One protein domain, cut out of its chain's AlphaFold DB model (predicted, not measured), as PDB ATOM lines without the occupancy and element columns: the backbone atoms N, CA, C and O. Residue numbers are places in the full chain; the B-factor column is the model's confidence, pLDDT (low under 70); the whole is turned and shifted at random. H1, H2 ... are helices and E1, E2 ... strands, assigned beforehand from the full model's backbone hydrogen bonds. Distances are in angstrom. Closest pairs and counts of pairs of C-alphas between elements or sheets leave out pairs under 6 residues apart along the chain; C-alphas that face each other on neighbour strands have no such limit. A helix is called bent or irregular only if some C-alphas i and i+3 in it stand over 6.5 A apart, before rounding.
ATOM      1  N   GLU A  59     -74.321-154.894  91.786       90.06
ATOM      2  CA  GLU A  59     -73.814-154.068  92.886       90.06
ATOM      3  C   GLU A  59     -72.277-153.999  92.951       90.06
ATOM      4  O   GLU A  59     -71.763-152.890  93.106       90.06
ATOM      5  N   PRO A  60     -71.508-155.093  92.748       91.56
ATOM      6  CA  PRO A  60     -70.047-155.010  92.747       91.56
ATOM      7  C   PRO A  60     -69.495-154.070  91.669       91.56
ATOM      8  O   PRO A  60     -68.488-153.406  91.894       91.56
ATOM      9  N   ILE A  61     -70.162-153.978  90.514       89.31
ATOM     10  CA  ILE A  61     -69.762-153.073  89.429       89.31
ATOM     11  C   ILE A  61     -70.021-151.623  89.846       89.31
ATOM     12  O   ILE A  61     -69.155-150.768  89.680       89.31
ATOM     13  N   VAL A  62     -71.188-151.352  90.438       92.38
ATOM     14  CA  VAL A  62     -71.527-150.018  90.959       92.38
ATOM     15  C   VAL A  62     -70.549-149.594  92.059       92.38
ATOM     16  O   VAL A  62     -70.043-148.471  92.040       92.38
ATOM     17  N   ALA A  63     -70.227-150.506  92.979       90.06
ATOM     18  CA  ALA A  63     -69.262-150.271  94.047       90.06
ATOM     19  C   ALA A  63     -67.847-150.015  93.503       90.06
ATOM     20  O   ALA A  63     -67.170-149.110  93.981       90.06
ATOM     21  N   ALA A  64     -67.417-150.746  92.469       90.56
ATOM     22  CA  ALA A  64     -66.114-150.539  91.837       90.56
ATOM     23  C   ALA A  64     -65.984-149.148  91.193       90.56
ATOM     24  O   ALA A  64     -64.922-148.536  91.263       90.56
ATOM     25  N   VAL A  65     -67.058-148.611  90.603       92.00
ATOM     26  CA  VAL A  65     -67.055-147.240  90.059       92.00
ATOM     27  C   VAL A  65     -66.983-146.200  91.170       92.00
ATOM     28  O   VAL A  65     -66.272-145.204  91.031       92.00
ATOM     29  N   ALA A  66     -67.681-146.431  92.283       89.69
ATOM     30  CA  ALA A  66     -67.580-145.565  93.452       89.69
ATOM     31  C   ALA A  66     -66.157-145.571  94.042       89.69
ATOM     32  O   ALA A  66     -65.631-144.500  94.346       89.69
ATOM     33  N   ASP A  67     -65.516-146.744  94.133       90.19
ATOM     34  CA  ASP A  67     -64.111-146.880  94.546       90.19
ATOM     35  C   ASP A  67     -63.178-146.123  93.596       90.19
ATOM     36  O   ASP A  67     -62.378-145.302  94.036       90.19
ATOM     37  N   LEU A  68     -63.338-146.323  92.282       88.25
ATOM     38  CA  LEU A  68     -62.561-145.619  91.264       88.25
ATOM     39  C   LEU A  68     -62.697-144.102  91.402       88.25
ATOM     40  O   LEU A  68     -61.702-143.397  91.290       88.25
ATOM     41  N   ASN A  69     -63.897-143.591  91.689       87.88
ATOM     42  CA  ASN A  69     -64.109-142.161  91.905       87.88
ATOM     43  C   ASN A  69     -63.437-141.635  93.186       87.88
ATOM     44  O   ASN A  69     -63.080-140.459  93.240       87.88
ATOM     45  N   GLY A  70     -63.282-142.485  94.205       87.31
ATOM     46  CA  GLY A  70     -62.609-142.160  95.465       87.31
ATOM     47  C   GLY A  70     -61.081-142.144  95.374       87.31
ATOM     48  O   GLY A  70     -60.423-141.691  96.313       87.31
ATOM     49  N   ARG A  71     -60.504-142.619  94.264       90.56
ATOM     50  CA  ARG A  71     -59.052-142.639  94.065       90.56
ATOM     51  C   ARG A  71     -58.474-141.242  93.831       90.56
ATOM     52  O   ARG A  71     -59.159-140.362  93.301       90.56
ATOM     53  N   PRO A  72     -57.190-141.030  94.168       90.81
ATOM     54  CA  PRO A  72     -56.470-139.811  93.819       90.81
ATOM     55  C   PRO A  72     -56.545-139.483  92.320       90.81
ATOM     56  O   PRO A  72     -56.625-140.372  91.476       90.81
ATOM     57  N   ALA A  73     -56.490-138.194  91.973       86.75
ATOM     58  CA  ALA A  73     -56.601-137.724  90.589       86.75
ATOM     59  C   ALA A  73     -55.601-138.392  89.630       86.75
ATOM     60  O   ALA A  73     -55.992-138.798  88.542       86.75
ATOM     61  N   ASN A  74     -54.355-138.603  90.060       87.00
ATOM     62  CA  ASN A  74     -53.310-139.242  89.255       87.00
ATOM     63  C   ASN A  74     -53.589-140.721  88.928       87.00
ATOM     64  O   ASN A  74     -53.048-141.227  87.952       87.00
ATOM     65  N   GLU A  75     -54.421-141.415  89.712       89.06
ATOM     66  CA  GLU A  75     -54.890-142.775  89.391       89.06
ATOM     67  C   GLU A  75     -56.120-142.773  88.468       89.06
ATOM     68  O   GLU A  75     -56.524-143.821  87.966       89.06
ATOM     69  N   ARG A  76     -56.718-141.598  88.234       89.38
ATOM     70  CA  ARG A  76     -57.880-141.376  87.357       89.38
ATOM     71  C   ARG A  76     -57.518-140.569  86.107       89.38
ATOM     72  O   ARG A  76     -58.405-140.175  85.350       89.38
ATOM     73  N   THR A  77     -56.229-140.303  85.896       90.81
ATOM     74  CA  THR A  77     -55.715-139.637  84.701       90.81
ATOM     75  C   THR A  77     -55.333-140.676  83.655       90.81
ATOM     76  O   THR A  77     -54.520-141.563  83.905       90.81
ATOM     77  N   LEU A  78     -55.907-140.547  82.466       89.25
ATOM     78  CA  LEU A  78     -55.511-141.299  81.284       89.25
ATOM     79  C   LEU A  78     -54.551-140.442  80.468       89.25
ATOM     80  O   LEU A  78     -54.890-139.309  80.135       89.25
ATOM     81  N   THR A  79     -53.391-140.990  80.114       90.12
ATOM     82  CA  THR A  79     -52.402-140.301  79.279       90.12
ATOM     83  C   THR A  79     -52.246-141.027  77.953       90.12
ATOM     84  O   THR A  79     -52.042-142.240  77.908       90.12
ATOM     85  N   LEU A  80     -52.317-140.266  76.867       88.88
ATOM     86  CA  LEU A  80     -51.994-140.683  75.513       88.88
ATOM     87  C   LEU A  80     -50.768-139.893  75.064       88.88
ATOM     88  O   LEU A  80     -50.779-138.665  75.112       88.88
ATOM     89  N   GLN A  81     -49.735-140.580  74.584       91.75
ATOM     90  CA  GLN A  81     -48.544-139.928  74.054       91.75
ATOM     91  C   GLN A  81     -48.029-140.662  72.812       91.75
ATOM     92  O   GLN A  81     -48.002-141.894  72.795       91.75
ATOM     93  N   SER A  82     -47.591-139.921  71.789       88.62
ATOM     94  CA  SER A  82     -46.791-140.497  70.705       88.62
ATOM     95  C   SER A  82     -45.452-140.983  71.255       88.62
ATOM     96  O   SER A  82     -44.772-140.288  72.010       88.62
ATOM     97  N   THR A  83     -45.054-142.189  70.873       87.06
ATOM     98  CA  THR A  83     -43.821-142.828  71.364       87.06
ATOM     99  C   THR A  83     -42.695-142.830  70.335       87.06
ATOM    100  O   THR A  83     -41.561-143.152  70.677       87.06
ATOM    101  N   ALA A  84     -42.987-142.474  69.087       83.69
ATOM    102  CA  ALA A  84     -42.059-142.489  67.966       83.69
ATOM    103  C   ALA A  84     -42.561-141.536  66.866       83.69
ATOM    104  O   ALA A  84     -43.708-141.092  66.949       83.69
ATOM    105  N   PRO A  85     -41.740-141.244  65.842       83.12
ATOM    106  CA  PRO A  85     -42.228-140.618  64.625       83.12
ATOM    107  C   PRO A  85     -43.307-141.490  63.986       83.12
ATOM    108  O   PRO A  85     -43.183-142.718  63.924       83.12
ATOM    109  N   ASN A  86     -44.346-140.847  63.476       73.50
ATOM    110  CA  ASN A  86     -45.372-141.518  62.696       73.50
ATOM    111  C   ASN A  86     -45.083-141.144  61.249       73.50
ATOM    112  O   ASN A  86     -44.832-139.971  60.992       73.50
ATOM    113  N   GLY A  87     -45.150-142.090  60.311       76.50
ATOM    114  CA  GLY A  87     -45.119-141.735  58.887       76.50
ATOM    115  C   GLY A  87     -46.208-140.716  58.522       76.50
ATOM    116  O   GLY A  87     -47.007-140.309  59.368       76.50
ATOM    117  N   HIS A  88     -46.268-140.314  57.254       82.19
ATOM    118  CA  HIS A  88     -47.151-139.229  56.824       82.19
ATOM    119  C   HIS A  88     -48.609-139.473  57.253       82.19
ATOM    120  O   HIS A  88     -49.229-140.482  56.916       82.19
ATOM    121  N   ILE A  89     -49.139-138.537  58.039       80.94
ATOM    122  CA  ILE A  89     -50.502-138.568  58.582       80.94
ATOM    123  C   ILE A  89     -51.458-137.931  57.577       80.94
ATOM    124  O   ILE A  89     -52.616-138.327  57.458       80.94
ATOM    125  N   ILE A  90     -50.962-136.934  56.847       80.50
ATOM    126  CA  ILE A  90     -51.659-136.284  55.746       80.50
ATOM    127  C   ILE A  90     -50.672-136.180  54.594       80.50
ATOM    128  O   ILE A  90     -49.607-135.597  54.764       80.50
ATOM    129  N   ASP A  91     -51.077-136.660  53.423       82.38
ATOM    130  CA  ASP A  91     -50.434-136.360  52.149       82.38
ATOM    131  C   ASP A  91     -51.366-135.464  51.332       82.38
ATOM    132  O   ASP A  91     -52.545-135.764  51.132       82.38
ATOM    133  N   ASN A  92     -50.846-134.342  50.848       76.44
ATOM    134  CA  ASN A  92     -51.581-133.413  50.007       76.44
ATOM    135  C   ASN A  92     -50.808-133.128  48.719       76.44
ATOM    136  O   ASN A  92     -50.020-132.187  48.610       76.44
ATOM    137  N   ASN A  93     -51.129-133.920  47.701       76.50
ATOM    138  CA  ASN A  93     -50.560-133.799  46.361       76.50
ATOM    139  C   ASN A  93     -50.928-132.473  45.665       76.50
ATOM    140  O   ASN A  93     -50.224-132.033  44.761       76.50
ATOM    141  N   ASN A  94     -51.994-131.796  46.104       69.50
ATOM    142  CA  ASN A  94     -52.453-130.541  45.502       69.50
ATOM    143  C   ASN A  94     -51.743-129.304  46.074       69.50
ATOM    144  O   ASN A  94     -51.726-128.256  45.429       69.50
ATOM    145  N   LEU A  95     -51.146-129.405  47.265       68.50
ATOM    146  CA  LEU A  95     -50.455-128.304  47.933       68.50
ATOM    147  C   LEU A  95     -48.942-128.531  47.896       68.50
ATOM    148  O   LEU A  95     -48.319-128.814  48.911       68.50
ATOM    149  N   CYS A  96     -48.342-128.419  46.707       70.88
ATOM    150  CA  CYS A  96     -46.909-128.657  46.514       70.88
ATOM    151  C   CYS A  96     -46.468-130.030  47.071       70.88
ATOM    152  O   CYS A  96     -45.496-130.059  47.807       70.88
ATOM    153  N   ASN A  97     -47.198-131.126  46.814       74.62
ATOM    154  CA  ASN A  97     -46.963-132.454  47.420       74.62
ATOM    155  C   ASN A  97     -46.565-132.399  48.906       74.62
ATOM    156  O   ASN A  97     -45.574-133.002  49.321       74.62
ATOM    157  N   SER A  98     -47.270-131.585  49.689       75.12
ATOM    158  CA  SER A  98     -46.950-131.419  51.098       75.12
ATOM    159  C   SER A  98     -47.395-132.623  51.903       75.12
ATOM    160  O   SER A  98     -48.458-133.173  51.615       75.12
ATOM    161  N   PHE A  99     -46.672-132.938  52.968       80.88
ATOM    162  CA  PHE A  99     -47.133-133.883  53.973       80.88
ATOM    163  C   PHE A  99     -47.087-133.279  55.373       80.88
ATOM    164  O   PHE A  99     -46.379-132.298  55.615       80.88
ATOM    165  N   ALA A 100     -47.846-133.879  56.288       81.75
ATOM    166  CA  ALA A 100     -47.757-133.620  57.717       81.75
ATOM    167  C   ALA A 100     -47.483-134.917  58.487       81.75
ATOM    168  O   ALA A 100     -48.118-135.938  58.220       81.75
ATOM    169  N   GLU A 101     -46.578-134.867  59.459       86.31
ATOM    170  CA  GLU A 101     -46.169-136.012  60.283       86.31
ATOM    171  C   GLU A 101     -45.931-135.612  61.749       86.31
ATOM    172  O   GLU A 101     -45.777-134.426  62.054       86.31
ATOM    173  N   LEU A 102     -45.881-136.596  62.655       86.19
ATOM    174  CA  LEU A 102     -45.243-136.408  63.966       86.19
ATOM    175  C   LEU A 102     -43.767-136.771  63.813       86.19
ATOM    176  O   LEU A 102     -43.451-137.865  63.346       86.19
ATOM    177  N   GLN A 103     -42.874-135.877  64.220       84.25
ATOM    178  CA  GLN A 103     -41.429-136.057  64.094       84.25
ATOM    179  C   GLN A 103     -40.797-136.778  65.272       84.25
ATOM    180  O   GLN A 103     -39.687-137.296  65.139       84.25
ATOM    181  N   GLY A 104     -41.465-136.823  66.418       83.44
ATOM    182  CA  GLY A 104     -40.885-137.421  67.600       83.44
ATOM    183  C   GLY A 104     -41.870-137.808  68.699       83.44
ATOM    184  O   GLY A 104     -43.077-137.546  68.637       83.44
ATOM    185  N   PRO A 105     -41.340-138.475  69.738       84.00
ATOM    186  CA  PRO A 105     -42.096-138.785  70.937       84.00
ATOM    187  C   PRO A 105     -42.581-137.505  71.624       84.00
ATOM    188  O   PRO A 105     -41.807-136.570  71.811       84.00
ATOM    189  N   GLY A 106     -43.841-137.483  72.054       82.56
ATOM    190  CA  GLY A 106     -44.445-136.324  72.718       82.56
ATOM    191  C   GLY A 106     -45.042-135.272  71.785       82.56
ATOM    192  O   GLY A 106     -45.802-134.443  72.271       82.56
ATOM    193  N   ASP A 107     -44.801-135.350  70.472       86.31
ATOM    194  CA  ASP A 107     -45.446-134.462  69.497       86.31
ATOM    195  C   ASP A 107     -46.973-134.592  69.512       86.31
ATOM    196  O   ASP A 107     -47.669-133.645  69.181       86.31
ATOM    197  N   LEU A 108     -47.515-135.743  69.912       86.94
ATOM    198  CA  LEU A 108     -48.898-135.860  70.357       86.94
ATOM    199  C   LEU A 108     -48.878-136.196  71.839       86.94
ATOM    200  O   LEU A 108     -48.338-137.229  72.232       86.94
ATOM    201  N   HIS A 109     -49.523-135.367  72.649       89.69
ATOM    202  CA  HIS A 109     -49.742-135.658  74.055       89.69
ATOM    203  C   HIS A 109     -51.125-135.179  74.470       89.69
ATOM    204  O   HIS A 109     -51.465-134.006  74.316       89.69
ATOM    205  N   ALA A 110     -51.914-136.074  75.044       89.38
ATOM    206  CA  ALA A 110     -53.202-135.760  75.627       89.38
ATOM    207  C   ALA A 110     -53.321-136.423  76.995       89.38
ATOM    208  O   ALA A 110     -52.843-137.533  77.214       89.38
ATOM    209  N   GLN A 111     -53.989-135.739  77.905       91.94
ATOM    210  CA  GLN A 111     -54.337-136.249  79.215       91.94
ATOM    211  C   GLN A 111     -55.815-135.976  79.478       91.94
ATOM    212  O   GLN A 111     -56.333-134.921  79.111       91.94
ATOM    213  N   GLY A 112     -56.491-136.927  80.107       90.06
ATOM    214  CA  GLY A 112     -57.870-136.785  80.551       90.06
ATOM    215  C   GLY A 112     -57.990-137.187  82.006       90.06
ATOM    216  O   GLY A 112     -57.683-138.328  82.340       90.06
ATOM    217  N   GLU A 113     -58.435-136.276  82.867       92.31
ATOM    218  CA  GLU A 113     -58.800-136.614  84.241       92.31
ATOM    219  C   GLU A 113     -60.281-136.981  84.303       92.31
ATOM    220  O   GLU A 113     -61.150-136.180  83.952       92.31
ATOM    221  N   LEU A 114     -60.567-138.192  84.782       91.50
ATOM    222  CA  LEU A 114     -61.925-138.645  85.045       91.50
ATOM    223  C   LEU A 114     -62.362-138.232  86.453       91.50
ATOM    224  O   LEU A 114     -61.756-138.611  87.456       91.50
ATOM    225  N   THR A 115     -63.461-137.490  86.534       91.25
ATOM    226  CA  THR A 115     -64.057-137.003  87.779       91.25
ATOM    227  C   THR A 115     -65.559-137.265  87.808       91.25
ATOM    228  O   THR A 115     -66.180-137.557  86.788       91.25
ATOM    229  N   GLY A 116     -66.157-137.216  89.001       91.19
ATOM    230  CA  GLY A 116     -67.604-137.368  89.153       91.19
ATOM    231  C   GLY A 116     -68.149-138.709  88.653       91.19
ATOM    232  O   GLY A 116     -69.320-138.775  88.287       91.19
ATOM    233  N   LEU A 117     -67.315-139.757  88.632       92.62
ATOM    234  CA  LEU A 117     -67.689-141.076  88.132       92.62
ATOM    235  C   LEU A 117     -68.807-141.669  88.995       92.62
ATOM    236  O   LEU A 117     -68.710-141.737  90.223       92.62
ATOM    237  N   ARG A 118     -69.883-142.092  88.340       94.12
ATOM    238  CA  ARG A 118     -71.075-142.682  88.947       94.12
ATOM    239  C   ARG A 118     -71.555-143.837  88.088       94.12
ATOM    240  O   ARG A 118     -71.438-143.804  86.868       94.12
ATOM    241  N   ALA A 119     -72.143-144.834  88.731       96.06
ATOM    242  CA  ALA A 119     -72.866-145.896  88.056       96.06
ATOM    243  C   ALA A 119     -74.219-146.097  88.732       96.06
ATOM    244  O   ALA A 119     -74.322-146.046  89.958       96.06
ATOM    245  N   ALA A 120     -75.255-146.320  87.933       95.81
ATOM    246  CA  ALA A 120     -76.596-146.595  88.420       95.81
ATOM    247  C   ALA A 120     -77.235-147.712  87.600       95.81
ATOM    248  O   ALA A 120     -77.290-147.640  86.370       95.81
ATOM    249  N   THR A 121     -77.750-148.726  88.291       95.50
ATOM    250  CA  THR A 121     -78.551-149.773  87.661       95.50
ATOM    251  C   THR A 121     -79.945-149.248  87.334       95.50
ATOM    252  O   THR A 121     -80.573-148.538  88.125       95.50
ATOM    253  N   GLN A 122     -80.412-149.589  86.142       95.69
ATOM    254  CA  GLN A 122     -81.724-149.241  85.615       95.69
ATOM    255  C   GLN A 122     -82.698-150.409  85.809       95.69
ATOM    256  O   GLN A 122     -82.290-151.535  86.097       95.69
ATOM    257  N   ASP A 123     -83.996-150.153  85.651       93.00
ATOM    258  CA  ASP A 123     -85.034-151.167  85.888       93.00
ATOM    259  C   ASP A 123     -84.941-152.358  84.919       93.00
ATOM    260  O   ASP A 123     -85.235-153.489  85.307       93.00
ATOM    261  N   ASP A 124     -84.443-152.125  83.701       91.56
ATOM    262  CA  ASP A 124     -84.173-153.143  82.677       91.56
ATOM    263  C   ASP A 124     -82.872-153.937  82.914       91.56
ATOM    264  O   ASP A 124     -82.483-154.764  82.090       91.56
ATOM    265  N   GLY A 125     -82.173-153.683  84.025       91.88
ATOM    266  CA  GLY A 125     -80.886-154.296  84.350       91.88
ATOM    267  C   GLY A 125     -79.703-153.774  83.540       91.88
ATOM    268  O   GLY A 125     -78.615-154.343  83.628       91.88
ATOM    269  N   SER A 126     -79.873-152.688  82.783       95.69
ATOM    270  CA  SER A 126     -78.738-151.947  82.237       95.69
ATOM    271  C   SER A 126     -78.033-151.122  83.319       95.69
ATOM    272  O   SER A 126     -78.602-150.788  84.361       95.69
ATOM    273  N   ILE A 127     -76.767-150.790  83.082       96.50
ATOM    274  CA  ILE A 127     -75.971-149.905  83.934       96.50
ATOM    275  C   ILE A 127     -75.722-148.616  83.164       96.50
ATOM    276  O   ILE A 127     -75.164-148.644  82.068       96.50
ATOM    277  N   LEU A 128     -76.110-147.487  83.748       96.38
ATOM    278  CA  LEU A 128     -75.720-146.169  83.266       96.38
ATOM    279  C   LEU A 128     -74.481-145.717  84.037       96.38
ATOM    280  O   LEU A 128     -74.551-145.507  85.247       96.38
ATOM    281  N   PHE A 129     -73.369-145.574  83.330       95.00
ATOM    282  CA  PHE A 129     -72.163-144.920  83.811       95.00
ATOM    283  C   PHE A 129     -72.226-143.451  83.413       95.00
ATOM    284  O   PHE A 129     -72.461-143.141  82.248       95.00
ATOM    285  N   SER A 130     -72.001-142.566  84.373       94.94
ATOM    286  CA  SER A 130     -71.901-141.124  84.171       94.94
ATOM    287  C   SER A 130     -70.569-140.638  84.713       94.94
ATOM    288  O   SER A 130     -70.094-141.141  85.731       94.94
ATOM    289  N   GLY A 131     -69.979-139.639  84.080       93.31
ATOM    290  CA  GLY A 131     -68.747-139.036  84.554       93.31
ATOM    291  C   GLY A 131     -68.448-137.734  83.847       93.31
ATOM    292  O   GLY A 131     -69.161-137.327  82.939       93.31
ATOM    293  N   HIS A 132     -67.367-137.108  84.269       92.81
ATOM    294  CA  HIS A 132     -66.840-135.904  83.667       92.81
ATOM    295  C   HIS A 132     -65.371-136.126  83.325       92.81
ATOM    296  O   HIS A 132     -64.607-136.616  84.156       92.81
ATOM    297  N   ALA A 133     -64.974-135.784  82.108       90.38
ATOM    298  CA  ALA A 133     -63.606-135.873  81.639       90.38
ATOM    299  C   ALA A 133     -63.085-134.474  81.320       90.38
ATOM    300  O   ALA A 133     -63.481-133.874  80.321       90.38
ATOM    301  N   ALA A 134     -62.163-133.989  82.149       90.62
ATOM    302  CA  ALA A 134     -61.393-132.789  81.856       90.62
ATOM    303  C   ALA A 134     -60.187-133.202  81.011       90.62
ATOM    304  O   ALA A 134     -59.243-133.828  81.503       90.62
ATOM    305  N   THR A 135     -60.246-132.921  79.713       88.62
ATOM    306  CA  THR A 135     -59.236-133.334  78.738       88.62
ATOM    307  C   THR A 135     -58.414-132.151  78.269       88.62
ATOM    308  O   THR A 135     -58.932-131.094  77.925       88.62
ATOM    309  N   SER A 136     -57.103-132.329  78.217       88.88
ATOM    310  CA  SER A 136     -56.187-131.342  77.662       88.88
ATOM    311  C   SER A 136     -55.138-132.041  76.824       88.88
ATOM    312  O   SER A 136     -54.733-133.163  77.121       88.88
ATOM    313  N   GLY A 137     -54.687-131.394  75.763       87.12
ATOM    314  CA  GLY A 137     -53.669-131.977  74.917       87.12
ATOM    315  C   GLY A 137     -53.053-130.979  73.970       87.12
ATOM    316  O   GLY A 137     -53.525-129.855  73.803       87.12
ATOM    317  N   HIS A 138     -51.969-131.411  73.352       86.12
ATOM    318  CA  HIS A 138     -51.336-130.711  72.261       86.12
ATOM    319  C   HIS A 138     -50.893-131.709  71.203       86.12
ATOM    320  O   HIS A 138     -50.567-132.863  71.489       86.12
ATOM    321  N   ILE A 139     -50.910-131.236  69.967       83.94
ATOM    322  CA  ILE A 139     -50.319-131.907  68.829       83.94
ATOM    323  C   ILE A 139     -49.379-130.929  68.132       83.94
ATOM    324  O   ILE A 139     -49.728-129.768  67.931       83.94
ATOM    325  N   GLN A 140     -48.191-131.385  67.774       84.69
ATOM    326  CA  GLN A 140     -47.208-130.658  66.998       84.69
ATOM    327  C   GLN A 140     -46.921-131.467  65.743       84.69
ATOM    328  O   GLN A 140     -46.356-132.551  65.793       84.69
ATOM    329  N   LEU A 141     -47.354-130.940  64.605       82.00
ATOM    330  CA  LEU A 141     -47.131-131.555  63.308       82.00
ATOM    331  C   LEU A 141     -45.953-130.875  62.632       82.00
ATOM    332  O   LEU A 141     -45.890-129.645  62.569       82.00
ATOM    333  N   HIS A 142     -45.050-131.666  62.074       82.31
ATOM    334  CA  HIS A 142     -44.125-131.171  61.075       82.31
ATOM    335  C   HIS A 142     -44.804-131.191  59.719       82.31
ATOM    336  O   HIS A 142     -45.304-132.228  59.296       82.31
ATOM    337  N   VAL A 143     -44.818-130.048  59.042       78.12
ATOM    338  CA  VAL A 143     -45.403-129.907  57.713       78.12
ATOM    339  C   VAL A 143     -44.295-129.571  56.736       78.12
ATOM    340  O   VAL A 143     -43.661-128.521  56.866       78.12
ATOM    341  N   GLN A 144     -44.095-130.426  55.739       77.75
ATOM    342  CA  GLN A 144     -43.108-130.217  54.686       77.75
ATOM    343  C   GLN A 144     -43.792-130.061  53.330       77.75
ATOM    344  O   GLN A 144     -44.791-130.715  53.061       77.75
ATOM    345  N   PHE A 145     -43.252-129.199  52.465       72.25
ATOM    346  CA  PHE A 145     -43.766-128.939  51.116       72.25
ATOM    347  C   PHE A 145     -42.744-129.399  50.061       72.25
ATOM    348  O   PHE A 145     -41.592-128.967  50.086       72.25
ATOM    349  N   PHE A 146     -43.161-130.222  49.098       67.88
ATOM    350  CA  PHE A 146     -42.363-130.735  47.974       67.88
ATOM    351  C   PHE A 146     -42.962-130.378  46.602       67.88
ATOM    352  O   PHE A 146     -43.596-131.190  45.930       67.88
ATOM    353  N   GLY A 147     -42.761-129.147  46.134       56.31
ATOM    354  CA  GLY A 147     -43.295-128.724  44.834       56.31
ATOM    355  C   GLY A 147     -42.233-128.625  43.734       56.31
ATOM    356  O   GLY A 147     -41.207-127.980  43.960       56.31
ATOM    357  N   PRO A 148     -42.470-129.148  42.511       52.16
ATOM    358  CA  PRO A 148     -41.800-128.624  41.326       52.16
ATOM    359  C   PRO A 148     -42.248-127.173  41.091       52.16
ATOM    360  O   PRO A 148     -43.393-126.796  41.347       52.16
ATOM    361  N   ARG A 149     -41.336-126.326  40.611       47.94
ATOM    362  CA  ARG A 149     -41.585-124.896  40.399       47.94
ATOM    363  C   ARG A 149     -42.642-124.707  39.304       47.94
ATOM    364  O   ARG A 149     -42.320-124.825  38.125       47.94
ATOM    365  N   ILE A 150     -43.877-124.359  39.662       49.09
ATOM    366  CA  ILE A 150     -44.823-123.809  38.685       49.09
ATOM    367  C   ILE A 150     -44.410-122.353  38.463       49.09
ATOM    368  O   ILE A 150     -44.779-121.462  39.222       49.09
ATOM    369  N   THR A 162     -45.500-119.451  44.893       56.59
ATOM    370  CA  THR A 162     -44.381-120.245  44.380       56.59
ATOM    371  C   THR A 162     -44.012-121.283  45.434       56.59
ATOM    372  O   THR A 162     -43.679-120.918  46.560       56.59
ATOM    373  N   CYS A 163     -44.064-122.573  45.093       56.06
ATOM    374  CA  CYS A 163     -43.553-123.622  45.976       56.06
ATOM    375  C   CYS A 163     -42.032-123.418  46.199       56.06
ATOM    376  O   CYS A 163     -41.321-123.137  45.224       56.06
ATOM    377  N   PRO A 164     -41.516-123.537  47.438       54.47
ATOM    378  CA  PRO A 164     -40.088-123.388  47.724       54.47
ATOM    379  C   PRO A 164     -39.244-124.462  47.008       54.47
ATOM    380  O   PRO A 164     -39.661-125.610  46.871       54.47
ATOM    381  N   TYR A 165     -38.064-124.072  46.512       47.19
ATOM    382  CA  TYR A 165     -37.161-124.906  45.702       47.19
ATOM    383  C   TYR A 165     -36.565-126.067  46.525       47.19
ATOM    384  O   TYR A 165     -36.105-125.837  47.636       47.19
ATOM    385  N   GLY A 166     -36.471-127.275  45.951       47.16
ATOM    386  CA  GLY A 166     -35.481-128.283  46.372       47.16
ATOM    387  C   GLY A 166     -35.734-129.060  47.673       47.16
ATOM    388  O   GLY A 166     -34.773-129.535  48.265       47.16
ATOM    389  N   GLY A 167     -36.990-129.231  48.088       49.38
ATOM    390  CA  GLY A 167     -37.340-129.822  49.386       49.38
ATOM    391  C   GLY A 167     -37.570-128.695  50.381       49.38
ATOM    392  O   GLY A 167     -36.627-128.086  50.877       49.38
ATOM    393  N   GLY A 168     -38.838-128.335  50.572       50.44
ATOM    394  CA  GLY A 168     -39.215-127.128  51.292       50.44
ATOM    395  C   GLY A 168     -38.717-127.121  52.733       50.44
ATOM    396  O   GLY A 168     -38.605-128.171  53.370       50.44
ATOM    397  N   ASN A 169     -38.473-125.914  53.253       54.59
ATOM    398  CA  ASN A 169     -38.362-125.688  54.689       54.59
ATOM    399  C   ASN A 169     -39.651-126.186  55.341       54.59
ATOM    400  O   ASN A 169     -40.717-125.602  55.126       54.59
ATOM    401  N   GLY A 170     -39.549-127.272  56.101       58.38
ATOM    402  CA  GLY A 170     -40.647-127.724  56.930       58.38
ATOM    403  C   GLY A 170     -40.898-126.716  58.046       58.38
ATOM    404  O   GLY A 170     -39.957-126.179  58.633       58.38
ATOM    405  N   THR A 171     -42.163-126.426  58.317       68.38
ATOM    406  CA  THR A 171     -42.567-125.655  59.498       68.38
ATOM    407  C   THR A 171     -43.215-126.598  60.495       68.38
ATOM    408  O   THR A 171     -43.749-127.638  60.116       68.38
ATOM    409  N   SER A 172     -43.190-126.238  61.775       69.69
ATOM    410  CA  SER A 172     -44.019-126.921  62.763       69.69
ATOM    411  C   SER A 172     -45.327-126.159  62.935       69.69
ATOM    412  O   SER A 172     -45.339-124.930  63.009       69.69
ATOM    413  N   VAL A 173     -46.433-126.893  62.947       72.31
ATOM    414  CA  VAL A 173     -47.757-126.380  63.285       72.31
ATOM    415  C   VAL A 173     -48.191-127.093  64.551       72.31
ATOM    416  O   VAL A 173     -48.435-128.297  64.548       72.31
ATOM    417  N   GLY A 174     -48.242-126.341  65.644       71.12
ATOM    418  CA  GLY A 174     -48.838-126.797  66.889       71.12
ATOM    419  C   GLY A 174     -50.342-126.562  66.890       71.12
ATOM    420  O   GLY A 174     -50.824-125.652  66.220       71.12
ATOM    421  N   ALA A 175     -51.065-127.357  67.663       75.50
ATOM    422  CA  ALA A 175     -52.428-127.093  68.079       75.50
ATOM    423  C   ALA A 175     -52.627-127.630  69.495       75.50
ATOM    424  O   ALA A 175     -52.342-128.792  69.771       75.50
ATOM    425  N   GLY A 176     -53.110-126.781  70.397       76.69
ATOM    426  CA  GLY A 176     -53.523-127.184  71.740       76.69
ATOM    427  C   GLY A 176     -55.039-127.290  71.849       76.69
ATOM    428  O   GLY A 176     -55.754-126.566  71.160       76.69
ATOM    429  N   PHE A 177     -55.525-128.140  72.747       80.19
ATOM    430  CA  PHE A 177     -56.935-128.205  73.110       80.19
ATOM    431  C   PHE A 177     -57.124-128.379  74.614       80.19
ATOM    432  O   PHE A 177     -56.315-129.005  75.295       80.19
ATOM    433  N   ASN A 178     -58.217-127.813  75.119       84.06
ATOM    434  CA  ASN A 178     -58.712-128.044  76.466       84.06
ATOM    435  C   ASN A 178     -60.237-128.157  76.392       84.06
ATOM    436  O   ASN A 178     -60.891-127.270  75.828       84.06
ATOM    437  N   LYS A 179     -60.776-129.276  76.868       84.94
ATOM    438  CA  LYS A 179     -62.181-129.641  76.742       84.94
ATOM    439  C   LYS A 179     -62.651-130.444  77.936       84.94
ATOM    440  O   LYS A 179     -62.124-131.514  78.223       84.94
ATOM    441  N   ASP A 180     -63.730-129.957  78.514       88.69
ATOM    442  CA  ASP A 180     -64.518-130.654  79.509       88.69
ATOM    443  C   ASP A 180     -65.661-131.396  78.809       88.69
ATOM    444  O   ASP A 180     -66.360-130.825  77.966       88.69
ATOM    445  N   LEU A 181     -65.812-132.682  79.115       89.25
ATOM    446  CA  LEU A 181     -66.785-133.571  78.485       89.25
ATOM    447  C   LEU A 181     -67.570-134.312  79.562       89.25
ATOM    448  O   LEU A 181     -66.985-135.034  80.366       89.25
ATOM    449  N   ASP A 182     -68.891-134.192  79.540       91.56
ATOM    450  CA  ASP A 182     -69.745-135.098  80.300       91.56
ATOM    451  C   ASP A 182     -69.883-136.404  79.519       91.56
ATOM    452  O   ASP A 182     -70.176-136.395  78.327       91.56
ATOM    453  N   LEU A 183     -69.604-137.521  80.184       90.81
ATOM    454  CA  LEU A 183     -69.600-138.857  79.607       90.81
ATOM    455  C   LEU A 183     -70.785-139.639  80.150       90.81
ATOM    456  O   LEU A 183     -70.885-139.834  81.364       90.81
ATOM    457  N   HIS A 184     -71.612-140.175  79.260       93.56
ATOM    458  CA  HIS A 184     -72.654-141.126  79.627       93.56
ATOM    459  C   HIS A 184     -72.534-142.386  78.786       93.56
ATOM    460  O   HIS A 184     -72.627-142.345  77.563       93.56
ATOM    461  N   ILE A 185     -72.352-143.528  79.441       93.56
ATOM    462  CA  ILE A 185     -72.236-144.834  78.793       93.56
ATOM    463  C   ILE A 185     -73.318-145.742  79.360       93.56
ATOM    464  O   ILE A 185     -73.424-145.909  80.573       93.56
ATOM    465  N   ARG A 186     -74.109-146.371  78.494       95.00
ATOM    466  CA  ARG A 186     -75.062-147.409  78.896       95.00
ATOM    467  C   ARG A 186     -74.524-148.780  78.538       95.00
ATOM    468  O   ARG A 186     -74.182-149.023  77.385       95.00
ATOM    469  N   VAL A 187     -74.501-149.675  79.519       95.12
ATOM    470  CA  VAL A 187     -74.188-151.092  79.341       95.12
ATOM    471  C   VAL A 187     -75.458-151.904  79.534       95.12
ATOM    472  O   VAL A 187     -76.025-151.908  80.622       95.12
ATOM    473  N   SER A 188     -75.901-152.591  78.491       94.25
ATOM    474  CA  SER A 188     -77.102-153.428  78.496       94.25
ATOM    475  C   SER A 188     -76.736-154.898  78.317       94.25
ATOM    476  O   SER A 188     -75.743-155.220  77.663       94.25
ATOM    477  N   PHE A 189     -77.559-155.786  78.874       92.62
ATOM    478  CA  PHE A 189     -77.393-157.236  78.790       92.62
ATOM    479  C   PHE A 189     -78.630-157.855  78.150       92.62
ATOM    480  O   PHE A 189     -79.753-157.502  78.506       92.62
ATOM    481  N   ALA A 190     -78.433-158.788  77.228       90.88
ATOM    482  CA  ALA A 190     -79.521-159.493  76.571       90.88
ATOM    483  C   ALA A 190     -79.133-160.938  76.268       90.88
ATOM    484  O   ALA A 190     -77.957-161.288  76.187       90.88
ATOM    485  N   LEU A 191     -80.134-161.792  76.074       88.44
ATOM    486  CA  LEU A 191     -79.904-163.095  75.471       88.44
ATOM    487  C   LEU A 191     -79.675-162.905  73.964       88.44
ATOM    488  O   LEU A 191     -80.414-162.177  73.300       88.44
ATOM    489  N   SER A 192     -78.647-163.555  73.430       86.69
ATOM    490  CA  SER A 192     -78.373-163.602  71.995       86.69
ATOM    491  C   SER A 192     -79.557-164.235  71.245       86.69
ATOM    492  O   SER A 192     -80.243-165.093  71.809       86.69
ATOM    493  N   PRO A 193     -79.803-163.869  69.969       83.50
ATOM    494  CA  PRO A 193     -80.884-164.453  69.170       83.50
ATOM    495  C   PRO A 193     -80.828-165.983  69.044       83.50
ATOM    496  O   PRO A 193     -81.851-166.616  68.802       83.50
ATOM    497  N   ASP A 194     -79.645-166.578  69.208       81.75
ATOM    498  CA  ASP A 194     -79.445-168.032  69.214       81.75
ATOM    499  C   ASP A 194     -79.933-168.721  70.505       81.75
ATOM    500  O   ASP A 194     -80.006-169.950  70.553       81.75
ATOM    501  N   GLY A 195     -80.251-167.954  71.552       80.94
ATOM    502  CA  GLY A 195     -80.625-168.456  72.872       80.94
ATOM    503  C   GLY A 195     -79.488-169.139  73.641       80.94
ATOM    504  O   GLY A 195     -79.730-169.715  74.698       80.94
ATOM    505  N   GLN A 196     -78.257-169.112  73.125       81.62
ATOM    506  CA  GLN A 196     -77.117-169.869  73.650       81.62
ATOM    507  C   GLN A 196     -76.052-168.996  74.301       81.62
ATOM    508  O   GLN A 196     -75.205-169.529  75.019       81.62
ATOM    509  N   SER A 197     -76.089-167.684  74.077       86.31
ATOM    510  CA  SER A 197     -75.090-166.753  74.597       86.31
ATOM    511  C   SER A 197     -75.741-165.544  75.257       86.31
ATOM    512  O   SER A 197     -76.798-165.086  74.839       86.31
ATOM    513  N   LEU A 198     -75.087-164.995  76.273       87.50
ATOM    514  CA  LEU A 198     -75.384-163.677  76.816       87.50
ATOM    515  C   LEU A 198     -74.615-162.636  76.001       87.50
ATOM    516  O   LEU A 198     -73.390-162.717  75.913       87.50
ATOM    517  N   THR A 199     -75.303-161.658  75.431       91.50
ATOM    518  CA  THR A 199     -74.691-160.480  74.819       91.50
ATOM    519  C   THR A 199     -74.643-159.344  75.834       91.50
ATOM    520  O   THR A 199     -75.608-159.095  76.559       91.50
ATOM    521  N   TYR A 200     -73.524-158.627  75.874       91.44
ATOM    522  CA  TYR A 200     -73.468-157.307  76.493       91.44
ATOM    523  C   TYR A 200     -73.160-156.260  75.428       91.44
ATOM    524  O   TYR A 200     -72.446-156.529  74.458       91.44
ATOM    525  N   GLN A 201     -73.715-155.067  75.611       93.88
ATOM    526  CA  GLN A 201     -73.576-153.949  74.692       93.88
ATOM    527  C   GLN A 201     -73.293-152.678  75.484       93.88
ATOM    528  O   GLN A 201     -74.136-152.256  76.270       93.88
ATOM    529  N   ALA A 202     -72.131-152.065  75.269       93.56
ATOM    530  CA  ALA A 202     -71.787-150.758  75.812       93.56
ATOM    531  C   ALA A 202     -71.914-149.689  74.721       93.56
ATOM    532  O   ALA A 202     -71.313-149.809  73.651       93.56
ATOM    533  N   VAL A 203     -72.702-148.652  74.988       93.38
ATOM    534  CA  VAL A 203     -72.997-147.560  74.052       93.38
ATOM    535  C   VAL A 203     -72.690-146.239  74.734       93.38
ATOM    536  O   VAL A 203     -73.220-145.972  75.814       93.38
ATOM    537  N   LEU A 204     -71.845-145.417  74.114       91.81
ATOM    538  CA  LEU A 204     -71.720-144.012  74.488       91.81
ATOM    539  C   LEU A 204     -73.024-143.309  74.086       91.81
ATOM    540  O   LEU A 204     -73.484-143.477  72.966       91.81
ATOM    541  N   ILE A 205     -73.665-142.602  75.010       91.81
ATOM    542  CA  ILE A 205     -74.897-141.842  74.761       91.81
ATOM    543  C   ILE A 205     -74.533-140.400  74.417       91.81
ATOM    544  O   ILE A 205     -75.031-139.838  73.442       91.81
ATOM    545  N   ASP A 206     -73.642-139.820  75.214       89.25
ATOM    546  CA  ASP A 206     -73.104-138.487  75.016       89.25
ATOM    547  C   ASP A 206     -71.671-138.400  75.580       89.25
ATOM    548  O   ASP A 206     -71.316-139.162  76.490       89.25
ATOM    549  N   PRO A 207     -70.824-137.544  74.981       88.00
ATOM    550  CA  PRO A 207     -71.139-136.641  73.878       88.00
ATOM    551  C   PRO A 207     -71.115-137.357  72.518       88.00
ATOM    552  O   PRO A 207     -70.370-138.308  72.296       88.00
ATOM    553  N   THR A 208     -71.936-136.891  71.574       87.31
ATOM    554  CA  THR A 208     -71.916-137.387  70.183       87.31
ATOM    555  C   THR A 208     -70.901-136.648  69.317       87.31
ATOM    556  O   THR A 208     -70.538-137.127  68.244       87.31
ATOM    557  N   LYS A 209     -70.419-135.493  69.794       85.88
ATOM    558  CA  LYS A 209     -69.457-134.624  69.118       85.88
ATOM    559  C   LYS A 209     -68.452-134.046  70.104       85.88
ATOM    560  O   LYS A 209     -68.803-133.756  71.243       85.88
ATOM    561  N   VAL A 210     -67.230-133.818  69.640       83.06
ATOM    562  CA  VAL A 210     -66.209-133.058  70.370       83.06
ATOM    563  C   VAL A 210     -65.791-131.865  69.533       83.06
ATOM    564  O   VAL A 210     -65.248-132.024  68.441       83.06
ATOM    565  N   ASP A 211     -66.005-130.670  70.072       81.38
ATOM    566  CA  ASP A 211     -65.503-129.433  69.483       81.38
ATOM    567  C   ASP A 211     -64.105-129.132  70.016       81.38
ATOM    568  O   ASP A 211     -63.933-128.902  71.211       81.38
ATOM    569  N   VAL A 212     -63.113-129.059  69.139       73.62
ATOM    570  CA  VAL A 212     -61.728-128.705  69.457       73.62
ATOM    571  C   VAL A 212     -61.366-127.404  68.754       73.62
ATOM    572  O   VAL A 212     -61.651-127.231  67.577       73.62
ATOM    573  N   THR A 213     -60.709-126.473  69.446       70.25
ATOM    574  CA  THR A 213     -60.135-125.291  68.784       70.25
ATOM    575  C   THR A 213     -58.681-125.562  68.441       70.25
ATOM    576  O   THR A 213     -57.835-125.590  69.325       70.25
ATOM    577  N   VAL A 214     -58.385-125.744  67.159       66.06
ATOM    578  CA  VAL A 214     -57.013-125.875  66.660       66.06
ATOM    579  C   VAL A 214     -56.382-124.488  66.639       66.06
ATOM    580  O   VAL A 214     -56.880-123.593  65.962       66.06
ATOM    581  N   SER A 215     -55.308-124.290  67.400       64.38
ATOM    582  CA  SER A 215     -54.606-123.007  67.511       64.38
ATOM    583  C   SER A 215     -53.273-123.046  66.771       64.38
ATOM    584  O   SER A 215     -52.305-123.594  67.276       64.38
ATOM    585  N   ILE A 216     -53.209-122.435  65.589       65.00
ATOM    586  CA  ILE A 216     -51.988-122.340  64.785       65.00
ATOM    587  C   ILE A 216     -51.188-121.118  65.246       65.00
ATOM    588  O   ILE A 216     -51.638-119.980  65.094       65.00
ATOM    589  N   GLY A 217     -49.997-121.342  65.802       59.41
ATOM    590  CA  GLY A 217     -49.085-120.263  66.189       59.41
ATOM    591  C   GLY A 217     -48.359-119.656  64.988       59.41
ATOM    592  O   GLY A 217     -47.651-120.362  64.275       59.41
ATOM    593  N   LEU A 218     -48.495-118.342  64.775       65.31
ATOM    594  CA  LEU A 218     -47.845-117.587  63.687       65.31
ATOM    595  C   LEU A 218     -46.672-116.721  64.195       65.31
ATOM    596  O   LEU A 218     -46.329-115.692  63.605       65.31
ATOM    597  N   GLY A 219     -46.057-117.108  65.317       60.34
ATOM    598  CA  GLY A 219     -44.954-116.372  65.939       60.34
ATOM    599  C   GLY A 219     -45.377-114.975  66.409       60.34
ATOM    600  O   GLY A 219     -46.328-114.833  67.174       60.34
ATOM    601  N   ALA A 220     -44.689-113.926  65.943       50.06
ATOM    602  CA  ALA A 220     -44.953-112.534  66.336       50.06
ATOM    603  C   ALA A 220     -46.321-111.985  65.873       50.06
ATOM    604  O   ALA A 220     -46.734-110.921  66.327       50.06
ATOM    605  N   LEU A 221     -47.018-112.690  64.974       56.91
ATOM    606  CA  LEU A 221     -48.326-112.292  64.439       56.91
ATOM    607  C   LEU A 221     -49.511-112.784  65.292       56.91
ATOM    608  O   LEU A 221     -50.651-112.419  65.011       56.91
ATOM    609  N   GLY A 222     -49.254-113.583  66.333       57.38
ATOM    610  CA  GLY A 222     -50.277-114.145  67.216       57.38
ATOM    611  C   GLY A 222     -50.698-115.568  66.839       57.38
ATOM    612  O   GLY A 222     -50.024-116.251  66.070       57.38
ATOM    613  N   ASN A 223     -51.816-116.022  67.408       66.00
ATOM    614  CA  ASN A 223     -52.349-117.372  67.213       66.00
ATOM    615  C   ASN A 223     -53.673-117.306  66.444       66.00
ATOM    616  O   ASN A 223     -54.566-116.545  66.816       66.00
ATOM    617  N   LEU A 224     -53.818-118.129  65.405       65.62
ATOM    618  CA  LEU A 224     -55.078-118.309  64.690       65.62
ATOM    619  C   LEU A 224     -55.812-119.525  65.269       65.62
ATOM    620  O   LEU A 224     -55.332-120.648  65.143       65.62
ATOM    621  N   GLY A 225     -56.965-119.308  65.898       68.12
ATOM    622  CA  GLY A 225     -57.831-120.382  66.388       68.12
ATOM    623  C   GLY A 225     -58.903-120.751  65.364       68.12
ATOM    624  O   GLY A 225     -59.663-119.881  64.943       68.12
ATOM    625  N   TYR A 226     -58.994-122.026  64.990       70.12
ATOM    626  CA  TYR A 226     -60.060-122.556  64.144       70.12
ATOM    627  C   TYR A 226     -60.821-123.672  64.880       70.12
ATOM    628  O   TYR A 226     -60.209-124.680  65.249       70.12
ATOM    629  N   PRO A 227     -62.132-123.521  65.132       75.06
ATOM    630  CA  PRO A 227     -62.931-124.573  65.745       75.06
ATOM    631  C   PRO A 227     -63.200-125.700  64.739       75.06
ATOM    632  O   PRO A 227     -63.655-125.462  63.622       75.06
ATOM    633  N   ILE A 228     -62.941-126.938  65.148       75.75
ATOM    634  CA  ILE A 228     -63.234-128.166  64.408       75.75
ATOM    635  C   ILE A 228     -64.103-129.051  65.296       75.75
ATOM    636  O   ILE A 228     -63.753-129.306  66.445       75.75
ATOM    637  N   SER A 229     -65.220-129.533  64.761       79.81
ATOM    638  CA  SER A 229     -66.060-130.538  65.416       79.81
ATOM    639  C   SER A 229     -65.730-131.912  64.848       79.81
ATOM    640  O   SER A 229     -65.709-132.086  63.630       79.81
ATOM    641  N   PHE A 230     -65.545-132.893  65.724       80.06
ATOM    642  CA  PHE A 230     -65.391-134.301  65.364       80.06
ATOM    643  C   PHE A 230     -66.601-135.084  65.860       80.06
ATOM    644  O   PHE A 230     -66.984-134.945  67.021       80.06
ATOM    645  N   ASP A 231     -67.196-135.907  65.002       84.19
ATOM    646  CA  ASP A 231     -68.226-136.853  65.427       84.19
ATOM    647  C   ASP A 231     -67.560-138.020  66.170       84.19
ATOM    648  O   ASP A 231     -66.588-138.606  65.683       84.19
ATOM    649  N   ILE A 232     -68.075-138.371  67.349       80.50
ATOM    650  CA  ILE A 232     -67.592-139.537  68.092       80.50
ATOM    651  C   ILE A 232     -68.296-140.782  67.541       80.50
ATOM    652  O   ILE A 232     -69.530-140.794  67.488       80.50
ATOM    653  N   PRO A 233     -67.568-141.854  67.175       77.94
ATOM    654  CA  PRO A 233     -68.184-143.111  66.773       77.94
ATOM    655  C   PRO A 233     -69.120-143.651  67.862       77.94
ATOM    656  O   PRO A 233     -68.691-143.951  68.971       77.94
ATOM    657  N   GLN A 234     -70.401-143.804  67.523       80.69
ATOM    658  CA  GLN A 234     -71.439-144.326  68.426       80.69
ATOM    659  C   GLN A 234     -71.634-145.843  68.278       80.69
ATOM    660  O   GLN A 234     -72.619-146.410  68.755       80.69
ATOM    661  N   SER A 235     -70.723-146.510  67.566       85.25
ATOM    662  CA  SER A 235     -70.791-147.950  67.361       85.25
ATOM    663  C   SER A 235     -70.695-148.662  68.709       85.25
ATOM    664  O   SER A 235     -69.764-148.397  69.474       85.25
ATOM    665  N   PRO A 236     -71.633-149.565  69.017       85.94
ATOM    666  CA  PRO A 236     -71.632-150.241  70.296       85.94
ATOM    667  C   PRO A 236     -70.433-151.175  70.430       85.94
ATOM    668  O   PRO A 236     -70.132-151.948  69.519       85.94
ATOM    669  N   TYR A 237     -69.812-151.178  71.605       86.94
ATOM    670  CA  TYR A 237     -68.880-152.232  71.981       86.94
ATOM    671  C   TYR A 237     -69.688-153.436  72.442       86.94
ATOM    672  O   TYR A 237     -70.422-153.362  73.428       86.94
ATOM    673  N   THR A 238     -69.575-154.539  71.714       90.81
ATOM    674  CA  THR A 238     -70.319-155.763  72.000       90.81
ATOM    675  C   THR A 238     -69.383-156.888  72.402       90.81
ATOM    676  O   THR A 238     -68.247-156.984  71.940       90.81
ATOM    677  N   GLY A 239     -69.879-157.767  73.260       88.12
ATOM    678  CA  GLY A 239     -69.237-159.041  73.541       88.12
ATOM    679  C   GLY A 239     -70.269-160.105  73.862       88.12
ATOM    680  O   GLY A 239     -71.445-159.813  74.097       88.12
ATOM    681  N   GLN A 240     -69.826-161.357  73.818       88.25
ATOM    682  CA  GLN A 240     -70.679-162.520  74.022       88.25
ATOM    683  C   GLN A 240     -70.041-163.477  75.019       88.25
ATOM    684  O   GLN A 240     -68.838-163.730  74.973       88.25
ATOM    685  N   PHE A 241     -70.869-164.027  75.900       81.50
ATOM    686  CA  PHE A 241     -70.496-165.082  76.827       81.50
ATOM    687  C   PHE A 241     -71.363-166.322  76.568       81.50
ATOM    688  O   PHE A 241     -72.590-166.216  76.642       81.50
ATOM    689  N   PRO A 242     -70.774-167.492  76.267       83.31
ATOM    690  CA  PRO A 242     -71.548-168.697  76.002       83.31
ATOM    691  C   PRO A 242     -72.222-169.198  77.285       83.31
ATOM    692  O   PRO A 242     -71.574-169.401  78.308       83.31
ATOM    693  N   LEU A 243     -73.531-169.435  77.220       80.06
ATOM    694  CA  LEU A 243     -74.331-169.991  78.314       80.06
ATOM    695  C   LEU A 243     -74.486-171.511  78.208       80.06
ATOM    696  O   LEU A 243     -74.855-172.157  79.188       80.06
TER     697      LEU A 243
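AT A GLANCE: This is residues 59 to 150 and 162 to 243 of the 295 residues of an uncharacterized protein of Burkholderia sp. KK1 (UniProt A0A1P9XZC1). The model is a long wall of antiparallel strands bent across its length into a broad arch: the long strands E4, E5 and E6 run side by side and bend sharply, while helix H1 packs on E4. The hairpin E2 and E3 extends the wall at one end, E7 and E10 at the other, and the hairpin E8 and E9 continues from E7 beside the first half of E6. The printed part has 174 residues, with one named helix and ten named strands in the order H1, then E1 to E10; its class is mostly strand. Eight strands make a branched, twisted antiparallel sheet, and E8 and E9 make a second sheet of two. The whole is loose, with a radius of gyration of the C-alphas of 22.1 A, and elongated, spanning 67 by 40 by 27 A.

IN THESE COORDINATES: Find C-alpha 59 at (-73.814, -154.068, 92.886); from there H1 runs through residues 59 to 70, 16.6 A from first to last C-alpha. Next come three short strands: E1, residues 77 to 81; E2, residues 86 to 92; and E3, residues 98 to 102. E4, residues 108 to 121, covers 37.0 A and bends by 59 degrees at residue 116. E5, residues 127 to 144, covers 48.2 A and bends by 64 degrees at residue 132. After the cut, look for C-alpha 171 at (-42.567, -125.655, 59.498), where E6 begins; it is the longest strand, residues 171 to 191, covers 55.2 A and bends by 68 degrees at residue 180. E7, residues 197 to 206, covers 28.3 A and runs on into E8, residues 209 to 217, across a break of 2 residues at 51 degrees. E9 is residues 223 to 231, and E10, residues 237 to 242, ends at C-alpha 242 (-71.548, -168.697, 76.002).

HOW THE PARTS SIT: Begin with H1, which is on the branched sheet at a height over the sheet of 7.5 A. It lies over E4, slantwise to the strands at 40 degrees on the local plane; their closest C-alphas are those of Val 62 and Ala 119, 5.2 A apart. Beside E4, E1 lies on one side, with N 78 and O 112 at 2.8 A, and E5 on the other side, with N 111 and O 136 at 2.8 A. E5 has three neighbours: E3 beside its residues 141 to 144 and E4 beside 127 to 139 lie on one side of it, and E6 beside 127 to 143 on the other side. Look for N 101 and O 142 at 2.9 A between E3 and E5, and for N 135 and O 179 at 2.8 A between E5 and E6. E2 and E3 form a hairpin, with N 92 and O 98 at 2.8 A; E2, like E1 and E10, is an edge strand. E6 and E7 form another hairpin, with N 188 and O 201 at 2.9 A, and E10 is beside E7, with N 198 and O 241 at 2.8 A. In the hairpin E8 and E9, N 212 and O 228 are 2.8 A apart. E8 and E6 touch, and their closest C-alphas are those of Ser 215 and Ala 175, 4.7 A apart. E1 and E2 are apart, and so are E9 and E10. In H1 every O i to N i+4 pair is within hydrogen-bond range.

THE WHOLE: The two C-alphas farthest apart are those of Glu 59 and Ile 150, at 68.5 A. Residues 151 to 161 are not printed, and across this cut C-alphas 150 and 162 are 6.7 A apart. Of the links that are printed whole, none is long. The mean pLDDT of the printed part is 81.7; look for values under 70 at residues 94 to 95, 146 to 150, 162 to 172 and 214 to 225.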